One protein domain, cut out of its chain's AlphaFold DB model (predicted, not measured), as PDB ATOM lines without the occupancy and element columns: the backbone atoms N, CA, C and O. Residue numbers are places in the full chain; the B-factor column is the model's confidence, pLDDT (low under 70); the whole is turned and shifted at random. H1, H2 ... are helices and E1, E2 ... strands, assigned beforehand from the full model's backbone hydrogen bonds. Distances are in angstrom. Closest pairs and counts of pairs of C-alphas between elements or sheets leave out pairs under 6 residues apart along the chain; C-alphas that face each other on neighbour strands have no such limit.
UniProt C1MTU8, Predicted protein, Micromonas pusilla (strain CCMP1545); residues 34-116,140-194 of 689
ATOM      1  N   ASN A  34     155.758  24.675   9.014       77.31
ATOM      2  CA  ASN A  34     156.157  23.380   9.567       77.31
ATOM      3  C   ASN A  34     154.965  22.587  10.121       77.31
ATOM      4  O   ASN A  34     154.905  21.381   9.920       77.31
ATOM      5  N   ARG A  35     153.990  23.246  10.756       80.06
ATOM      6  CA  ARG A  35     152.764  22.586  11.227       80.06
ATOM      7  C   ARG A  35     151.873  22.189  10.057       80.06
ATOM      8  O   ARG A  35     151.327  21.093  10.050       80.06
ATOM      9  N   ALA A  36     151.782  23.035   9.032       80.75
ATOM     10  CA  ALA A  36     151.096  22.695   7.791       80.75
ATOM     11  C   ALA A  36     151.753  21.489   7.091       80.75
ATOM     12  O   ALA A  36     151.045  20.601   6.620       80.75
ATOM     13  N   ARG A  37     153.094  21.421   7.066       82.69
ATOM     14  CA  ARG A  37     153.857  20.245   6.607       82.69
ATOM     15  C   ARG A  37     153.525  18.999   7.421       82.69
ATOM     16  O   ARG A  37     153.142  17.993   6.835       82.69
ATOM     17  N   ASP A  38     153.641  19.069   8.743       82.12
ATOM     18  CA  ASP A  38     153.420  17.918   9.626       82.12
ATOM     19  C   ASP A  38     151.987  17.406   9.514       82.12
ATOM     20  O   ASP A  38     151.751  16.202   9.480       82.12
ATOM     21  N   LEU A  39     151.027  18.312   9.347       83.19
ATOM     22  CA  LEU A  39     149.649  17.936   9.097       83.19
ATOM     23  C   LEU A  39     149.464  17.201   7.763       83.19
ATOM     24  O   LEU A  39     148.753  16.198   7.711       83.19
ATOM     25  N   ARG A  40     150.088  17.674   6.677       83.19
ATOM     26  CA  ARG A  40     150.061  16.956   5.389       83.19
ATOM     27  C   ARG A  40     150.703  15.578   5.513       83.19
ATOM     28  O   ARG A  40     150.131  14.611   5.015       83.19
ATOM     29  N   ALA A  41     151.825  15.488   6.220       80.94
ATOM     30  CA  ALA A  41     152.516  14.234   6.486       80.94
ATOM     31  C   ALA A  41     151.636  13.244   7.266       80.94
ATOM     32  O   ALA A  41     151.494  12.100   6.848       80.94
ATOM     33  N   VAL A  42     150.978  13.680   8.345       82.69
ATOM     34  CA  VAL A  42     150.056  12.838   9.131       82.69
ATOM     35  C   VAL A  42     148.863  12.385   8.297       82.69
ATOM     36  O   VAL A  42     148.534  11.199   8.300       82.69
ATOM     37  N   LYS A  43     148.241  13.303   7.542       81.19
ATOM     38  CA  LYS A  43     147.130  12.976   6.635       81.19
ATOM     39  C   LYS A  43     147.538  11.917   5.617       81.19
ATOM     40  O   LYS A  43     146.780  10.984   5.376       81.19
ATOM     41  N   ARG A  44     148.738  12.043   5.044       76.69
ATOM     42  CA  ARG A  44     149.279  11.082   4.077       76.69
ATOM     43  C   ARG A  44     149.608   9.734   4.721       76.69
ATOM     44  O   ARG A  44     149.336   8.706   4.114       76.69
ATOM     45  N   TRP A  45     150.185   9.739   5.922       76.31
ATOM     46  CA  TRP A  45     150.707   8.539   6.582       76.31
ATOM     47  C   TRP A  45     149.633   7.701   7.277       76.31
ATOM     48  O   TRP A  45     149.602   6.484   7.132       76.31
ATOM     49  N   LEU A  46     148.746   8.352   8.030       79.69
ATOM     50  CA  LEU A  46     147.736   7.686   8.857       79.69
ATOM     51  C   LEU A  46     146.323   7.771   8.267       79.69
ATOM     52  O   LEU A  46     145.415   7.111   8.764       79.69
ATOM     53  N   GLY A  47     146.097   8.607   7.246       76.12
ATOM     54  CA  GLY A  47     144.753   8.842   6.707       76.12
ATOM     55  C   GLY A  47     143.807   9.546   7.690       76.12
ATOM     56  O   GLY A  47     142.588   9.493   7.508       76.12
ATOM     57  N   VAL A  48     144.347  10.178   8.739       74.75
ATOM     58  CA  VAL A  48     143.593  10.950   9.739       74.75
ATOM     59  C   VAL A  48     143.617  12.436   9.387       74.75
ATOM     60  O   VAL A  48     144.658  12.991   9.029       74.75
ATOM     61  N   THR A  49     142.468  13.098   9.465       64.06
ATOM     62  CA  THR A  49     142.336  14.541   9.237       64.06
ATOM     63  C   THR A  49     142.364  15.283  10.575       64.06
ATOM     64  O   THR A  49     141.748  14.852  11.534       64.06
ATOM     65  N   SER A  50     143.092  16.401  10.632       59.50
ATOM     66  CA  SER A  50     143.518  17.175  11.821       59.50
ATOM     67  C   SER A  50     142.511  17.508  12.925       59.50
ATOM     68  O   SER A  50     142.964  18.013  13.948       59.50
ATOM     69  N   ALA A  51     141.204  17.364  12.719       57.19
ATOM     70  CA  ALA A  51     140.216  18.056  13.547       57.19
ATOM     71  C   ALA A  51     139.384  17.146  14.454       57.19
ATOM     72  O   ALA A  51     139.122  17.540  15.586       57.19
ATOM     73  N   ASP A  52     139.023  15.939  14.025       60.66
ATOM     74  CA  ASP A  52     137.967  15.210  14.725       60.66
ATOM     75  C   ASP A  52     138.531  14.020  15.485       60.66
ATOM     76  O   ASP A  52     139.133  13.110  14.909       60.66
ATOM     77  N   ALA A  53     138.342  14.064  16.805       72.81
ATOM     78  CA  ALA A  53     138.520  12.919  17.676       72.81
ATOM     79  C   ALA A  53     137.772  11.727  17.077       72.81
ATOM     80  O   ALA A  53     136.568  11.807  16.831       72.81
ATOM     81  N   ASP A  54     138.466  10.620  16.860       80.56
ATOM     82  CA  ASP A  54     137.815   9.379  16.468       80.56
ATOM     83  C   ASP A  54     137.969   8.397  17.627       80.56
ATOM     84  O   ASP A  54     139.065   7.863  17.813       80.56
ATOM     85  N   PRO A  55     136.917   8.169  18.434       79.25
ATOM     86  CA  PRO A  55     136.974   7.259  19.570       79.25
ATOM     87  C   PRO A  55     136.994   5.777  19.158       79.25
ATOM     88  O   PRO A  55     137.296   4.930  19.995       79.25
ATOM     89  N   ALA A  56     136.676   5.439  17.902       81.94
ATOM     90  CA  ALA A  56     136.573   4.058  17.417       81.94
ATOM     91  C   ALA A  56     137.847   3.562  16.711       81.94
ATOM     92  O   ALA A  56     138.017   2.362  16.478       81.94
ATOM     93  N   THR A  57     138.744   4.482  16.369       86.31
ATOM     94  CA  THR A  57     140.008   4.194  15.693       86.31
ATOM     95  C   THR A  57     140.938   3.353  16.581       86.31
ATOM     96  O   THR A  57     141.354   3.784  17.650       86.31
ATOM     97  N   GLU A  58     141.343   2.163  16.135       89.69
ATOM     98  CA  GLU A  58     142.350   1.370  16.847       89.69
ATOM     99  C   GLU A  58     143.761   1.824  16.451       89.69
ATOM    100  O   GLU A  58     144.115   1.834  15.272       89.69
ATOM    101  N   ILE A  59     144.579   2.174  17.443       90.69
ATOM    102  CA  ILE A  59     145.951   2.657  17.258       90.69
ATOM    103  C   ILE A  59     146.901   1.543  17.669       90.69
ATOM    104  O   ILE A  59     146.866   1.081  18.811       90.69
ATOM    105  N   ARG A  60     147.767   1.119  16.752       90.50
ATOM    106  CA  ARG A  60     148.726   0.027  16.952       90.50
ATOM    107  C   ARG A  60     150.150   0.521  16.783       90.50
ATOM    108  O   ARG A  60     150.402   1.457  16.031       90.50
ATOM    109  N   CYS A  61     151.094  -0.124  17.458       87.56
ATOM    110  CA  CYS A  61     152.508   0.112  17.209       87.56
ATOM    111  C   CYS A  61     152.847  -0.293  15.773       87.56
ATOM    112  O   CYS A  61     152.574  -1.419  15.358       87.56
ATOM    113  N   ALA A  62     153.474   0.614  15.028       81.75
ATOM    114  CA  ALA A  62     153.826   0.389  13.635       81.75
ATOM    115  C   ALA A  62     154.760  -0.822  13.452       81.75
ATOM    116  O   ALA A  62     154.678  -1.488  12.412       81.75
ATOM    117  N   THR A  63     155.617  -1.094  14.440       79.12
ATOM    118  CA  THR A  63     156.597  -2.188  14.434       79.12
ATOM    119  C   THR A  63     156.029  -3.464  15.043       79.12
ATOM    120  O   THR A  63     155.894  -4.454  14.336       79.12
ATOM    121  N   THR A  64     155.643  -3.445  16.325       82.06
ATOM    122  CA  THR A  64     155.241  -4.658  17.064       82.06
ATOM    123  C   THR A  64     153.794  -5.073  16.818       82.06
ATOM    124  O   THR A  64     153.355  -6.098  17.324       82.06
ATOM    125  N   LYS A  65     153.008  -4.255  16.101       86.44
ATOM    126  CA  LYS A  65     151.584  -4.487  15.786       86.44
ATOM    127  C   LYS A  65     150.640  -4.580  16.992       86.44
ATOM    128  O   LYS A  65     149.419  -4.662  16.800       86.44
ATOM    129  N   ARG A  66     151.162  -4.499  18.224       88.06
ATOM    130  CA  ARG A  66     150.376  -4.466  19.463       88.06
ATOM    131  C   ARG A  66     149.505  -3.214  19.529       88.06
ATOM    132  O   ARG A  66     149.933  -2.122  19.150       88.06
ATOM    133  N   ALA A  67     148.284  -3.377  20.033       90.69
ATOM    134  CA  ALA A  67     147.358  -2.273  20.253       90.69
ATOM    135  C   ALA A  67     147.864  -1.355  21.376       90.69
ATOM    136  O   ALA A  67     148.176  -1.820  22.470       90.69
ATOM    137  N   ILE A  68     147.929  -0.056  21.095       92.81
ATOM    138  CA  ILE A  68     148.339   1.001  22.026       92.81
ATOM    139  C   ILE A  68     147.108   1.627  22.673       92.81
ATOM    140  O   ILE A  68     147.087   1.817  23.886       92.81
ATOM    141  N   ALA A  69     146.091   1.955  21.874       93.56
ATOM    142  CA  ALA A  69     144.872   2.595  22.353       93.56
ATOM    143  C   ALA A  69     143.688   2.384  21.399       93.56
ATOM    144  O   ALA A  69     143.877   2.047  20.227       93.56
ATOM    145  N   VAL A  70     142.473   2.622  21.899       91.94
ATOM    146  CA  VAL A  70     141.257   2.735  21.077       91.94
ATOM    147  C   VAL A  70     140.744   4.170  21.146       91.94
ATOM    148  O   VAL A  70     140.171   4.606  22.139       91.94
ATOM    149  N   GLY A  71     141.003   4.897  20.073       88.62
ATOM    150  CA  GLY A  71     140.600   6.263  19.833       88.62
ATOM    151  C   GLY A  71     141.662   7.304  20.174       88.62
ATOM    152  O   GLY A  71     142.529   7.088  21.025       88.62
ATOM    153  N   TYR A  72     141.578   8.455  19.508       90.62
ATOM    154  CA  TYR A  72     142.402   9.639  19.779       90.62
ATOM    155  C   TYR A  72     141.532  10.892  19.893       90.62
ATOM    156  O   TYR A  72     140.471  10.982  19.282       90.62
ATOM    157  N   ALA A  73     141.993  11.864  20.676       89.25
ATOM    158  CA  ALA A  73     141.314  13.131  20.922       89.25
ATOM    159  C   ALA A  73     141.631  14.189  19.852       89.25
ATOM    160  O   ALA A  73     140.749  14.938  19.451       89.25
ATOM    161  N   ARG A  74     142.889  14.275  19.399       88.25
ATOM    162  CA  ARG A  74     143.316  15.168  18.304       88.25
ATOM    163  C   ARG A  74     144.707  14.810  17.787       88.25
ATOM    164  O   ARG A  74     145.455  14.078  18.436       88.25
ATOM    165  N   VAL A  75     145.078  15.397  16.650       87.75
ATOM    166  CA  VAL A  75     146.469  15.449  16.180       87.75
ATOM    167  C   VAL A  75     147.135  16.695  16.768       87.75
ATOM    168  O   VAL A  75     146.807  17.820  16.394       87.75
ATOM    169  N   LEU A  76     148.085  16.509  17.680       86.31
ATOM    170  CA  LEU A  76     148.881  17.600  18.235       86.31
ATOM    171  C   LEU A  76     150.075  17.885  17.316       86.31
ATOM    172  O   LEU A  76     151.009  17.089  17.220       86.31
ATOM    173  N   LEU A  77     150.058  19.041  16.652       82.06
ATOM    174  CA  LEU A  77     151.159  19.517  15.811       82.06
ATOM    175  C   LEU A  77     152.175  20.257  16.687       82.06
ATOM    176  O   LEU A  77     151.981  21.429  17.022       82.06
ATOM    177  N   GLY A  78     153.222  19.544  17.106       68.31
ATOM    178  CA  GLY A  78     154.160  20.017  18.116       68.31
ATOM    179  C   GLY A  78     155.552  20.375  17.609       68.31
ATOM    180  O   GLY A  78     155.889  20.251  16.433       68.31
ATOM    181  N   ASP A  79     156.385  20.814  18.549       69.31
ATOM    182  CA  ASP A  79     157.736  21.329  18.285       69.31
ATOM    183  C   ASP A  79     158.758  20.212  18.036       69.31
ATOM    184  O   ASP A  79     159.874  20.494  17.611       69.31
ATOM    185  N   HIS A  80     158.345  18.961  18.265       74.25
ATOM    186  CA  HIS A  80     159.071  17.704  18.059       74.25
ATOM    187  C   HIS A  80     158.390  16.794  17.029       74.25
ATOM    188  O   HIS A  80     158.613  15.584  17.026       74.25
ATOM    189  N   GLY A  81     157.550  17.373  16.172       77.88
ATOM    190  CA  GLY A  81     156.740  16.642  15.209       77.88
ATOM    191  C   GLY A  81     155.314  16.382  15.694       77.88
ATOM    192  O   GLY A  81     154.905  16.856  16.758       77.88
ATOM    193  N   PRO A  82     154.525  15.676  14.876       84.81
ATOM    194  CA  PRO A  82     153.125  15.411  15.154       84.81
ATOM    195  C   PRO A  82     152.923  14.219  16.095       84.81
ATOM    196  O   PRO A  82     153.541  13.161  15.942       84.81
ATOM    197  N   TYR A  83     151.978  14.375  17.015       88.94
ATOM    198  CA  TYR A  83     151.554  13.350  17.964       88.94
ATOM    199  C   TYR A  83     150.056  13.082  17.836       88.94
ATOM    200  O   TYR A  83     149.284  13.989  17.527       88.94
ATOM    201  N   LEU A  84     149.637  11.855  18.133       91.06
ATOM    202  CA  LEU A  84     148.245  11.578  18.477       91.06
ATOM    203  C   LEU A  84     148.075  11.795  19.982       91.06
ATOM    204  O   LEU A  84     148.818  11.221  20.779       91.06
ATOM    205  N   GLU A  85     147.121  12.644  20.355       92.38
ATOM    206  CA  GLU A  85     146.723  12.870  21.744       92.38
ATOM    207  C   GLU A  85     145.666  11.833  22.134       92.38
ATOM    208  O   GLU A  85     144.622  11.734  21.494       92.38
ATOM    209  N   LEU A  86     145.935  11.058  23.179       93.75
ATOM    210  CA  LEU A  86     145.133   9.929  23.637       93.75
ATOM    211  C   LEU A  86     144.602  10.215  25.040       93.75
ATOM    212  O   LEU A  86     145.318  10.749  25.891       93.75
ATOM    213  N   SER A  87     143.356   9.821  25.303       92.75
ATOM    214  CA  SER A  87     142.857   9.785  26.677       92.75
ATOM    215  C   SER A  87     143.606   8.703  27.447       92.75
ATOM    216  O   SER A  87     143.778   7.593  26.952       92.75
ATOM    217  N   ARG A  88     143.999   8.978  28.693       92.69
ATOM    218  CA  ARG A  88     144.644   7.967  29.546       92.69
ATOM    219  C   ARG A  88     143.799   6.693  29.676       92.69
ATOM    220  O   ARG A  88     144.350   5.601  29.768       92.69
ATOM    221  N   ALA A  89     142.472   6.833  29.652       91.38
ATOM    222  CA  ALA A  89     141.531   5.720  29.753       91.38
ATOM    223  C   ALA A  89     141.447   4.867  28.476       91.38
ATOM    224  O   ALA A  89     141.020   3.720  28.549       91.38
ATOM    225  N   SER A  90     141.837   5.405  27.312       91.62
ATOM    226  CA  SER A  90     141.828   4.646  26.057       91.62
ATOM    227  C   SER A  90     143.107   3.851  25.811       91.62
ATOM    228  O   SER A  90     143.123   3.001  24.917       91.62
ATOM    229  N   VAL A  91     144.165   4.109  26.584       94.00
ATOM    230  CA  VAL A  91     145.466   3.443  26.462       94.00
ATOM    231  C   VAL A  91     145.434   2.056  27.110       94.00
ATOM    232  O   VAL A  91     144.970   1.883  28.234       94.00
ATOM    233  N   ARG A  92     145.987   1.072  26.396       93.69
ATOM    234  CA  ARG A  92     146.218  -0.305  26.852       93.69
ATOM    235  C   ARG A  92     147.537  -0.372  27.621       93.69
ATOM    236  O   ARG A  92     148.573  -0.744  27.064       93.69
ATOM    237  N   TRP A  93     147.525   0.064  28.879       92.31
ATOM    238  CA  TRP A  93     148.720   0.118  29.734       92.31
ATOM    239  C   TRP A  93     149.353  -1.258  29.961       92.31
ATOM    240  O   TRP A  93     150.564  -1.347  30.128       92.31
ATOM    241  N   GLU A  94     148.561  -2.326  29.878       90.69
ATOM    242  CA  GLU A  94     148.995  -3.722  29.932       90.69
ATOM    243  C   GLU A  94     150.000  -4.102  28.828       90.69
ATOM    244  O   GLU A  94     150.769  -5.043  28.991       90.69
ATOM    245  N   HIS A  95     150.045  -3.359  27.717       90.50
ATOM    246  CA  HIS A  95     151.012  -3.571  26.633       90.50
ATOM    247  C   HIS A  95     152.246  -2.665  26.741       90.50
ATOM    248  O   HIS A  95     153.064  -2.617  25.816       90.50
ATOM    249  N   MET A  96     152.370  -1.915  27.837       89.12
ATOM    250  CA  MET A  96     153.382  -0.883  28.014       89.12
ATOM    251  C   MET A  96     154.309  -1.213  29.176       89.12
ATOM    252  O   MET A  96     153.880  -1.564  30.270       89.12
ATOM    253  N   ARG A  97     155.603  -0.978  28.974       90.75
ATOM    254  CA  ARG A  97     156.600  -0.952  30.040       90.75
ATOM    255  C   ARG A  97     156.961   0.489  30.355       90.75
ATOM    256  O   ARG A  97     157.406   1.226  29.469       90.75
ATOM    257  N   LYS A  98     156.798   0.885  31.619       88.50
ATOM    258  CA  LYS A  98     157.258   2.191  32.099       88.50
ATOM    259  C   LYS A  98     158.780   2.229  32.050       88.50
ATOM    260  O   LYS A  98     159.443   1.327  32.556       88.50
ATOM    261  N   VAL A  99     159.338   3.272  31.449       85.62
ATOM    262  CA  VAL A  99     160.777   3.526  31.482       85.62
ATOM    263  C   VAL A  99     161.094   4.227  32.804       85.62
ATOM    264  O   VAL A  99     160.527   5.296  33.054       85.62
ATOM    265  N   PRO A 100     161.987   3.674  33.651       78.88
ATOM    266  CA  PRO A 100     162.370   4.314  34.901       78.88
ATOM    267  C   PRO A 100     162.848   5.751  34.674       78.88
ATOM    268  O   PRO A 100     163.651   6.049  33.782       78.88
ATOM    269  N   ALA A 101     162.316   6.661  35.479       71.88
ATOM    270  CA  ALA A 101     162.518   8.090  35.340       71.88
ATOM    271  C   ALA A 101     162.509   8.761  36.713       71.88
ATOM    272  O   ALA A 101     161.729   8.382  37.580       71.88
ATOM    273  N   GLY A 102     163.358   9.775  36.900       68.62
ATOM    274  CA  GLY A 102     163.333  10.597  38.112       68.62
ATOM    275  C   GLY A 102     162.131  11.549  38.154       68.62
ATOM    276  O   GLY A 102     161.641  11.991  37.112       68.62
ATOM    277  N   GLU A 103     161.717  11.935  39.362       68.94
ATOM    278  CA  GLU A 103     160.524  12.757  39.659       68.94
ATOM    279  C   GLU A 103     160.520  14.163  39.013       68.94
ATOM    280  O   GLU A 103     159.485  14.833  38.923       68.94
ATOM    281  N   ALA A 104     161.671  14.621  38.514       68.69
ATOM    282  CA  ALA A 104     161.828  15.920  37.859       68.69
ATOM    283  C   ALA A 104     161.191  16.004  36.454       68.69
ATOM    284  O   ALA A 104     161.062  17.104  35.918       68.69
ATOM    285  N   ARG A 105     160.777  14.885  35.836       79.31
ATOM    286  CA  ARG A 105     160.196  14.907  34.479       79.31
ATOM    287  C   ARG A 105     158.795  15.535  34.447       79.31
ATOM    288  O   ARG A 105     158.081  15.580  35.450       79.31
ATOM    289  N   PHE A 106     158.423  16.050  33.272       83.75
ATOM    290  CA  PHE A 106     157.081  16.582  32.984       83.75
ATOM    291  C   PHE A 106     156.099  15.493  32.532       83.75
ATOM    292  O   PHE A 106     154.888  15.707  32.565       83.75
ATOM    293  N   TYR A 107     156.625  14.336  32.138       88.06
ATOM    294  CA  TYR A 107     155.889  13.185  31.642       88.06
ATOM    295  C   TYR A 107     156.575  11.887  32.082       88.06
ATOM    296  O   TYR A 107     157.792  11.866  32.306       88.06
ATOM    297  N   ASP A 108     155.804  10.806  32.136       90.12
ATOM    298  CA  ASP A 108     156.329   9.443  32.173       90.12
ATOM    299  C   ASP A 108     156.534   8.927  30.742       90.12
ATOM    300  O   ASP A 108     155.681   9.113  29.873       90.12
ATOM    301  N   GLU A 109     157.674   8.284  30.479       90.25
ATOM    302  CA  GLU A 109     157.923   7.605  29.201       90.25
ATOM    303  C   GLU A 109     157.541   6.132  29.333       90.25
ATOM    304  O   GLU A 109     157.977   5.438  30.252       90.25
ATOM    305  N   TRP A 110     156.763   5.652  28.375       90.94
ATOM    306  CA  TRP A 110     156.325   4.272  28.261       90.94
ATOM    307  C   TRP A 110     156.735   3.717  26.901       90.94
ATOM    308  O   TRP A 110     156.790   4.442  25.904       90.94
ATOM    309  N   ARG A 111     157.035   2.420  26.854       89.25
ATOM    310  CA  ARG A 111     157.407   1.714  25.624       89.25
ATOM    311  C   ARG A 111     156.523   0.509  25.419       89.25
ATOM    312  O   ARG A 111     156.301  -0.246  26.360       89.25
ATOM    313  N   VAL A 112     156.074   0.317  24.185       86.75
ATOM    314  CA  VAL A 112     155.325  -0.883  23.807       86.75
ATOM    315  C   VAL A 112     156.231  -2.105  23.965       86.75
ATOM    316  O   VAL A 112     157.342  -2.119  23.432       86.75
ATOM    317  N   VAL A 113     155.766  -3.110  24.707       82.31
ATOM    318  CA  VAL A 113     156.483  -4.377  24.912       82.31
ATOM    319  C   VAL A 113     156.419  -5.213  23.626       82.31
ATOM    320  O   VAL A 113     155.392  -5.228  22.945       82.31
ATOM    321  N   GLY A 114     157.522  -5.868  23.247       65.94
ATOM    322  CA  GLY A 114     157.557  -6.796  22.110       65.94
ATOM    323  C   GLY A 114     156.624  -7.991  22.330       65.94
ATOM    324  O   GLY A 114     156.319  -8.346  23.464       65.94
ATOM    325  N   GLY A 115     156.059  -8.542  21.261       46.91
ATOM    326  CA  GLY A 115     155.471  -9.884  21.287       46.91
ATOM    327  C   GLY A 115     156.498 -10.853  20.737       46.91
ATOM    328  O   GLY A 115     157.038 -10.553  19.680       46.91
ATOM    329  N   ASP A 116     156.744 -11.906  21.512       45.34
ATOM    330  CA  ASP A 116     157.301 -13.209  21.155       45.34
ATOM    331  C   ASP A 116     158.586 -13.192  20.307       45.34
ATOM    332  O   ASP A 116     158.529 -13.237  19.085       45.34
ATOM    333  N   GLY A 140     159.878  -0.673  19.696       68.38
ATOM    334  CA  GLY A 140     158.518  -0.301  20.096       68.38
ATOM    335  C   GLY A 140     158.245   1.203  19.995       68.38
ATOM    336  O   GLY A 140     159.144   2.031  20.161       68.38
ATOM    337  N   ALA A 141     156.979   1.570  19.776       82.94
ATOM    338  CA  ALA A 141     156.532   2.960  19.848       82.94
ATOM    339  C   ALA A 141     156.743   3.533  21.260       82.94
ATOM    340  O   ALA A 141     156.616   2.816  22.261       82.94
ATOM    341  N   LYS A 142     157.045   4.833  21.338       88.75
ATOM    342  CA  LYS A 142     157.163   5.564  22.606       88.75
ATOM    343  C   LYS A 142     155.883   6.333  22.894       88.75
ATOM    344  O   LYS A 142     155.382   7.048  22.027       88.75
ATOM    345  N   LEU A 143     155.406   6.222  24.125       91.25
ATOM    346  CA  LEU A 143     154.239   6.928  24.630       91.25
ATOM    347  C   LEU A 143     154.667   7.848  25.782       91.25
ATOM    348  O   LEU A 143     155.398   7.431  26.680       91.25
ATOM    349  N   TYR A 144     154.209   9.094  25.757       92.06
ATOM    350  CA  TYR A 144     154.502  10.107  26.767       92.06
ATOM    351  C   TYR A 144     153.231  10.424  27.551       92.06
ATOM    352  O   TYR A 144     152.305  11.023  27.012       92.06
ATOM    353  N   ASP A 145     153.174  10.005  28.810       92.94
ATOM    354  CA  ASP A 145     152.054  10.251  29.720       92.94
ATOM    355  C   ASP A 145     152.280  11.575  30.465       92.94
ATOM    356  O   ASP A 145     153.185  11.680  31.294       92.94
ATOM    357  N   GLN A 146     151.521  12.618  30.118       92.81
ATOM    358  CA  GLN A 146     151.791  13.987  30.550       92.81
ATOM    359  C   GLN A 146     151.286  14.246  31.977       92.81
ATOM    360  O   GLN A 146     150.081  14.280  32.233       92.81
ATOM    361  N   LEU A 147     152.211  14.526  32.899       89.00
ATOM    362  CA  LEU A 147     151.915  14.692  34.329       89.00
ATOM    363  C   LEU A 147     151.886  16.159  34.782       89.00
ATOM    364  O   LEU A 147     151.170  16.504  35.719       89.00
ATOM    365  N   LYS A 148     152.674  17.034  34.146       88.38
ATOM    366  CA  LYS A 148     152.817  18.455  34.524       88.38
ATOM    367  C   LYS A 148     152.509  19.367  33.346       88.38
ATOM    368  O   LYS A 148     152.721  18.988  32.203       88.38
ATOM    369  N   SER A 149     152.034  20.585  33.593       84.56
ATOM    370  CA  SER A 149     151.831  21.548  32.505       84.56
ATOM    371  C   SER A 149     153.171  22.015  31.932       84.56
ATOM    372  O   SER A 149     154.117  22.252  32.680       84.56
ATOM    373  N   VAL A 150     153.238  22.188  30.611       78.75
ATOM    374  CA  VAL A 150     154.394  22.774  29.905       78.75
ATOM    375  C   VAL A 150     154.210  24.266  29.594       78.75
ATOM    376  O   VAL A 150     155.044  24.872  28.920       78.75
ATOM    377  N   ARG A 151     153.121  24.882  30.075       75.44
ATOM    378  CA  ARG A 151     152.854  26.310  29.873       75.44
ATOM    379  C   ARG A 151     153.985  27.146  30.481       75.44
ATOM    380  O   ARG A 151     154.390  26.912  31.618       75.44
ATOM    381  N   GLY A 152     154.502  28.108  29.716       67.44
ATOM    382  CA  GLY A 152     155.621  28.960  30.136       67.44
ATOM    383  C   GLY A 152     156.994  28.273  30.150       67.44
ATOM    384  O   GLY A 152     157.977  28.898  30.545       67.44
ATOM    385  N   GLN A 153     157.095  27.010  29.714       70.50
ATOM    386  CA  GLN A 153     158.388  26.355  29.507       70.50
ATOM    387  C   GLN A 153     159.026  26.828  28.196       70.50
ATOM    388  O   GLN A 153     158.347  27.012  27.184       70.50
ATOM    389  N   ALA A 154     160.348  27.015  28.208       63.00
ATOM    390  CA  ALA A 154     161.108  27.406  27.022       63.00
ATOM    391  C   ALA A 154     161.101  26.292  25.964       63.00
ATOM    392  O   ALA A 154     161.110  25.123  26.325       63.00
ATOM    393  N   ASN A 155     161.161  26.652  24.674       60.09
ATOM    394  CA  ASN A 155     161.174  25.676  23.580       60.09
ATOM    395  C   ASN A 155     162.192  24.538  23.801       60.09
ATOM    396  O   ASN A 155     163.326  24.801  24.228       60.09
ATOM    397  N   PRO A 156     161.830  23.298  23.436       57.56
ATOM    398  CA  PRO A 156     162.658  22.135  23.700       57.56
ATOM    399  C   PRO A 156     164.036  22.133  23.016       57.56
ATOM    400  O   PRO A 156     164.247  22.796  21.990       57.56
ATOM    401  N   PRO A 157     164.975  21.300  23.516       54.56
ATOM    402  CA  PRO A 157     166.202  20.961  22.804       54.56
ATOM    403  C   PRO A 157     165.922  20.350  21.424       54.56
ATOM    404  O   PRO A 157     164.993  19.575  21.233       54.56
ATOM    405  N   LYS A 158     166.782  20.651  20.447       59.78
ATOM    406  CA  LYS A 158     166.689  20.100  19.087       59.78
ATOM    407  C   LYS A 158     167.299  18.699  19.027       59.78
ATOM    408  O   LYS A 158     168.403  18.529  18.512       59.78
ATOM    409  N   ASP A 159     166.597  17.687  19.518       58.22
ATOM    410  CA  ASP A 159     167.116  16.320  19.691       58.22
ATOM    411  C   ASP A 159     166.645  15.273  18.653       58.22
ATOM    412  O   ASP A 159     167.428  14.383  18.356       58.22
ATOM    413  N   ASN A 160     165.480  15.421  18.005       62.34
ATOM    414  CA  ASN A 160     164.983  14.511  16.940       62.34
ATOM    415  C   ASN A 160     164.746  15.168  15.558       62.34
ATOM    416  O   ASN A 160     164.479  16.365  15.503       62.34
ATOM    417  N   ALA A 161     164.793  14.438  14.436       59.00
ATOM    418  CA  ALA A 161     164.639  15.005  13.079       59.00
ATOM    419  C   ALA A 161     163.473  16.018  12.930       59.00
ATOM    420  O   ALA A 161     163.588  17.044  12.259       59.00
ATOM    421  N   TRP A 162     162.381  15.797  13.649       67.25
ATOM    422  CA  TRP A 162     161.180  16.623  13.635       67.25
ATOM    423  C   TRP A 162     161.292  17.960  14.372       67.25
ATOM    424  O   TRP A 162     160.497  18.864  14.113       67.25
ATOM    425  N   ALA A 163     162.291  18.110  15.245       63.28
ATOM    426  CA  ALA A 163     162.429  19.281  16.091       63.28
ATOM    427  C   ALA A 163     162.717  20.548  15.277       63.28
ATOM    428  O   ALA A 163     163.775  20.684  14.651       63.28
ATOM    429  N   VAL A 164     161.802  21.510  15.331       61.47
ATOM    430  CA  VAL A 164     161.927  22.811  14.667       61.47
ATOM    431  C   VAL A 164     161.705  23.922  15.681       61.47
ATOM    432  O   VAL A 164     160.937  23.778  16.623       61.47
ATOM    433  N   SER A 165     162.406  25.048  15.512       53.72
ATOM    434  CA  SER A 165     162.147  26.211  16.366       53.72
ATOM    435  C   SER A 165     160.734  26.700  16.052       53.72
ATOM    436  O   SER A 165     160.495  27.195  14.952       53.72
ATOM    437  N   CYS A 166     159.813  26.505  16.985       51.69
ATOM    438  CA  CYS A 166     158.477  27.057  16.906       51.69
ATOM    439  C   CYS A 166     158.586  28.546  17.215       51.69
ATOM    440  O   CYS A 166     159.034  28.915  18.300       51.69
ATOM    441  N   ASP A 167     158.222  29.405  16.266       49.28
ATOM    442  CA  ASP A 167     158.202  30.860  16.452       49.28
ATOM    443  C   ASP A 167     156.982  31.311  17.286       49.28
ATOM    444  O   ASP A 167     156.438  32.387  17.049       49.28
ATOM    445  N   ARG A 168     156.544  30.486  18.251       55.38
ATOM    446  CA  ARG A 168     155.563  30.882  19.264       55.38
ATOM    447  C   ARG A 168     156.137  32.010  20.110       55.38
ATOM    448  O   ARG A 168     157.348  32.065  20.357       55.38
ATOM    449  N   ASP A 169     155.267  32.914  20.549       51.78
ATOM    450  CA  ASP A 169     155.671  33.913  21.526       51.78
ATOM    451  C   ASP A 169     156.117  33.212  22.816       51.78
ATOM    452  O   ASP A 169     155.598  32.164  23.196       51.78
ATOM    453  N   VAL A 170     157.135  33.779  23.467       50.00
ATOM    454  CA  VAL A 170     157.821  33.186  24.633       50.00
ATOM    455  C   VAL A 170     156.848  32.855  25.775       50.00
ATOM    456  O   VAL A 170     157.134  31.980  26.586       50.00
ATOM    457  N   GLU A 171     155.695  33.521  25.814       46.31
ATOM    458  CA  GLU A 171     154.633  33.316  26.803       46.31
ATOM    459  C   GLU A 171     153.754  32.082  26.524       46.31
ATOM    460  O   GLU A 171     153.145  31.543  27.448       46.31
ATOM    461  N   GLU A 172     153.703  31.600  25.278       51.97
ATOM    462  CA  GLU A 172     152.875  30.456  24.877       51.97
ATOM    463  C   GLU A 172     153.583  29.110  25.136       51.97
ATOM    464  O   GLU A 172     152.936  28.133  25.515       51.97
ATOM    465  N   GLY A 173     154.917  29.074  25.031       59.03
ATOM    466  CA  GLY A 173     155.747  27.906  25.361       59.03
ATOM    467  C   GLY A 173     155.658  26.746  24.355       59.03
ATOM    468  O   GLY A 173     155.427  26.965  23.163       59.03
ATOM    469  N   TYR A 174     155.874  25.517  24.847       68.12
ATOM    470  CA  TYR A 174     155.764  24.250  24.098       68.12
ATOM    471  C   TYR A 174     154.424  24.117  23.343       68.12
ATOM    472  O   TYR A 174     153.459  24.850  23.580       68.12
ATOM    473  N   ALA A 175     154.317  23.121  22.458       72.69
ATOM    474  CA  ALA A 175     153.015  22.620  22.006       72.69
ATOM    475  C   ALA A 175     152.051  22.410  23.197       72.69
ATOM    476  O   ALA A 175     152.490  22.150  24.315       72.69
ATOM    477  N   ASP A 176     150.743  22.555  22.966       79.94
ATOM    478  CA  ASP A 176     149.693  22.515  24.004       79.94
ATOM    479  C   ASP A 176     149.492  21.096  24.585       79.94
ATOM    480  O   ASP A 176     148.439  20.488  24.414       79.94
ATOM    481  N   TYR A 177     150.520  20.534  25.228       85.81
ATOM    482  CA  TYR A 177     150.453  19.260  25.936       85.81
ATOM    483  C   TYR A 177     149.614  19.436  27.210       85.81
ATOM    484  O   TYR A 177     149.955  20.212  28.109       85.81
ATOM    485  N   ARG A 178     148.505  18.703  27.285       89.31
ATOM    486  CA  ARG A 178     147.520  18.736  28.365       89.31
ATOM    487  C   ARG A 178     147.850  17.678  29.406       89.31
ATOM    488  O   ARG A 178     148.122  16.526  29.079       89.31
ATOM    489  N   VAL A 179     147.803  18.080  30.672       91.44
ATOM    490  CA  VAL A 179     147.976  17.165  31.807       91.44
ATOM    491  C   VAL A 179     146.871  16.109  31.786       91.44
ATOM    492  O   VAL A 179     145.712  16.438  31.546       91.44
ATOM    493  N   GLY A 180     147.235  14.852  32.041       90.88
ATOM    494  CA  GLY A 180     146.308  13.720  32.042       90.88
ATOM    495  C   GLY A 180     146.049  13.105  30.664       90.88
ATOM    496  O   GLY A 180     145.291  12.141  30.571       90.88
ATOM    497  N   MET A 181     146.685  13.624  29.610       93.44
ATOM    498  CA  MET A 181     146.669  13.029  28.274       93.44
ATOM    499  C   MET A 181     147.970  12.272  28.004       93.44
ATOM    500  O   MET A 181     149.031  12.619  28.527       93.44
ATOM    501  N   ALA A 182     147.891  11.256  27.147       93.62
ATOM    502  CA  ALA A 182     149.048  10.513  26.668       93.62
ATOM    503  C   ALA A 182     149.322  10.833  25.191       93.62
ATOM    504  O   ALA A 182     148.396  11.039  24.411       93.62
ATOM    505  N   TYR A 183     150.590  10.871  24.795       92.88
ATOM    506  CA  TYR A 183     151.011  11.287  23.457       92.88
ATOM    507  C   TYR A 183     151.886  10.227  22.805       92.88
ATOM    508  O   TYR A 183     152.907   9.836  23.368       92.88
ATOM    509  N   VAL A 184     151.524   9.796  21.599       91.06
ATOM    510  CA  VAL A 184     152.325   8.863  20.791       91.06
ATOM    511  C   VAL A 184     152.714   9.520  19.470       91.06
ATOM    512  O   VAL A 184     151.916  10.252  18.881       91.06
ATOM    513  N   GLY A 185     153.952   9.304  19.019       88.50
ATOM    514  CA  GLY A 185     154.432   9.849  17.749       88.50
ATOM    515  C   GLY A 185     153.606   9.319  16.579       88.50
ATOM    516  O   GLY A 185     153.421   8.111  16.446       88.50
ATOM    517  N   ALA A 186     153.115  10.206  15.708       86.88
ATOM    518  CA  ALA A 186     152.213   9.809  14.623       86.88
ATOM    519  C   ALA A 186     152.861   8.848  13.605       86.88
ATOM    520  O   ALA A 186     152.160   8.117  12.916       86.88
ATOM    521  N   PHE A 187     154.192   8.819  13.512       82.88
ATOM    522  CA  PHE A 187     154.917   7.922  12.602       82.88
ATOM    523  C   PHE A 187     155.365   6.610  13.255       82.88
ATOM    524  O   PHE A 187     155.787   5.701  12.546       82.88
ATOM    525  N   ASP A 188     155.213   6.485  14.577       83.19
ATOM    526  CA  ASP A 188     155.515   5.259  15.328       83.19
ATOM    527  C   ASP A 188     154.304   4.311  15.398       83.19
ATOM    528  O   ASP A 188     154.370   3.227  15.989       83.19
ATOM    529  N   VAL A 189     153.176   4.717  14.805       85.12
ATOM    530  CA  VAL A 189     151.890   4.021  14.889       85.12
ATOM    531  C   VAL A 189     151.266   3.765  13.526       85.12
ATOM    532  O   VAL A 189     151.622   4.372  12.515       85.12
ATOM    533  N   GLU A 190     150.308   2.851  13.515       86.62
ATOM    534  CA  GLU A 190     149.375   2.633  12.419       86.62
ATOM    535  C   GLU A 190     147.943   2.584  12.948       86.62
ATOM    536  O   GLU A 190     147.709   2.336  14.134       86.62
ATOM    537  N   VAL A 191     146.990   2.861  12.061       84.69
ATOM    538  CA  VAL A 191     145.587   3.059  12.419       84.69
ATOM    539  C   VAL A 191     144.722   2.028  11.709       84.69
ATOM    540  O   VAL A 191     144.756   1.947  10.482       84.69
ATOM    541  N   ASN A 192     143.917   1.280  12.461       79.06
ATOM    542  CA  ASN A 192     142.880   0.402  11.925       79.06
ATOM    543  C   ASN A 192     141.502   0.983  12.262       79.06
ATOM    544  O   ASN A 192     141.114   1.063  13.428       79.06
ATOM    545  N   ARG A 193     140.727   1.362  11.240       61.84
ATOM    546  CA  ARG A 193     139.318   1.733  11.425       61.84
ATOM    547  C   ARG A 193     138.482   0.456  11.525       61.84
ATOM    548  O   ARG A 193     138.358  -0.271  10.543       61.84
ATOM    549  N   ARG A 194     137.913   0.159  12.699       47.72
ATOM    550  CA  ARG A 194     136.892  -0.894  12.826       47.72
ATOM    551  C   ARG A 194     135.595  -0.389  12.184       47.72
ATOM    552  O   ARG A 194     135.019   0.566  12.686       47.72
TER     553      ARG A 194
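AT A GLANCE: This is residues 34 to 116 and 140 to 194 of the 689 residues of the protein "Predicted protein" of Micromonas pusilla (strain CCMP1545) (UniProt C1MTU8). A strongly twisted sheet of six strands and a smaller sheet of three form a loose sandwich, only partly face to face, with their strands crossed. One helix, H1, covers the E3 and E4 end of the large sheet, and a long loop, residues 147 to 180, links E7 to E8. The printed part has 138 residues with one named helix and nine named strands, in the order H1 E1 E2 E3 E4 E5 E6 E7 E8 E9; the sheets, E3 E4 E8 E7 E6 E5 and E2 E1 E9, are antiparallel throughout. The class is mixed, helices and strands, with under half of the printed residues in named elements. The whole is compact, with a radius of gyration of the C-alphas of 14.5 A and spans of 44 by 36 by 25 A.

IN THESE COORDINATES: In the large sheet, E3 is residues 74 to 78, E4 residues 81 to 87 at 19.3 A, E8 residues 181 to 185, E7 residues 142 to 146, E6 residues 107 to 112 at 16.1 A, and E5 residues 96 to 98. In the small sheet, E2 is residues 67 to 72, E1 residues 54 to 61 at 17.4 A, and E9 residues 189 to 193, ending at C-alpha 193 (139.318, 1.733, 11.425). H1, residues 34 to 46, is 17.8 A long and begins at C-alpha 34 (156.157, 23.380, 9.567).

HOW THE PARTS SIT: In the large sheet, E3 and E4 form a hairpin, with N 76 and O 83 at 2.8 A. E4 and E8 are antiparallel neighbours, with N 86 and O 182 at 2.8 A. E7 and E8 form a hairpin, with N 144 and O 183 at 2.8 A. E6 and E7 are antiparallel neighbours, with N 110 and O 143 within hydrogen-bond range at 2.8 A, and E5 and E6 form a hairpin, with N 97 and O 111 within hydrogen-bond range at 2.8 A. The two sheets make a sandwich, two sheets face to face, 9.9 A centre to centre where they face, their strands at 55 degrees; the closest C-alphas of E2 and E4, Tyr 72 and Leu 86, are 4.7 A apart. E2 runs on into E3 across a break of 1 residue, at 98 degrees. In the small sheet, N 59 and O 69 are 2.9 A apart in the hairpin E1 and E2, and N 58 and O 192 are 2.9 A apart between E1 and E9; E1 bends by 60 degrees at residue 57. H1 is on one face of the large sheet, making two layers, a helix over a sheet, at a height over the sheet of 9.0 A. It lies over E3 and E4 and runs slantwise to the strands, at 44 degrees to E3 on the local plane; the closest C-alphas of H1 and E3, Arg 35 and Leu 77, are 5.7 A apart. In H1, every O i to N i+4 pair is within hydrogen-bond range.

THE WHOLE: The two C-alphas farthest apart, those of Asp 116 and Asp 169, are 47.2 A apart. Residues 117 to 139 are cut out, and C-alphas 116 and 140 are 13.0 A apart across the cut. The link E7 to E8, 34 residues, is long. Mean pLDDT of the printed part is 78.6, and 37 residues are under 70, among them residues 154 to 174.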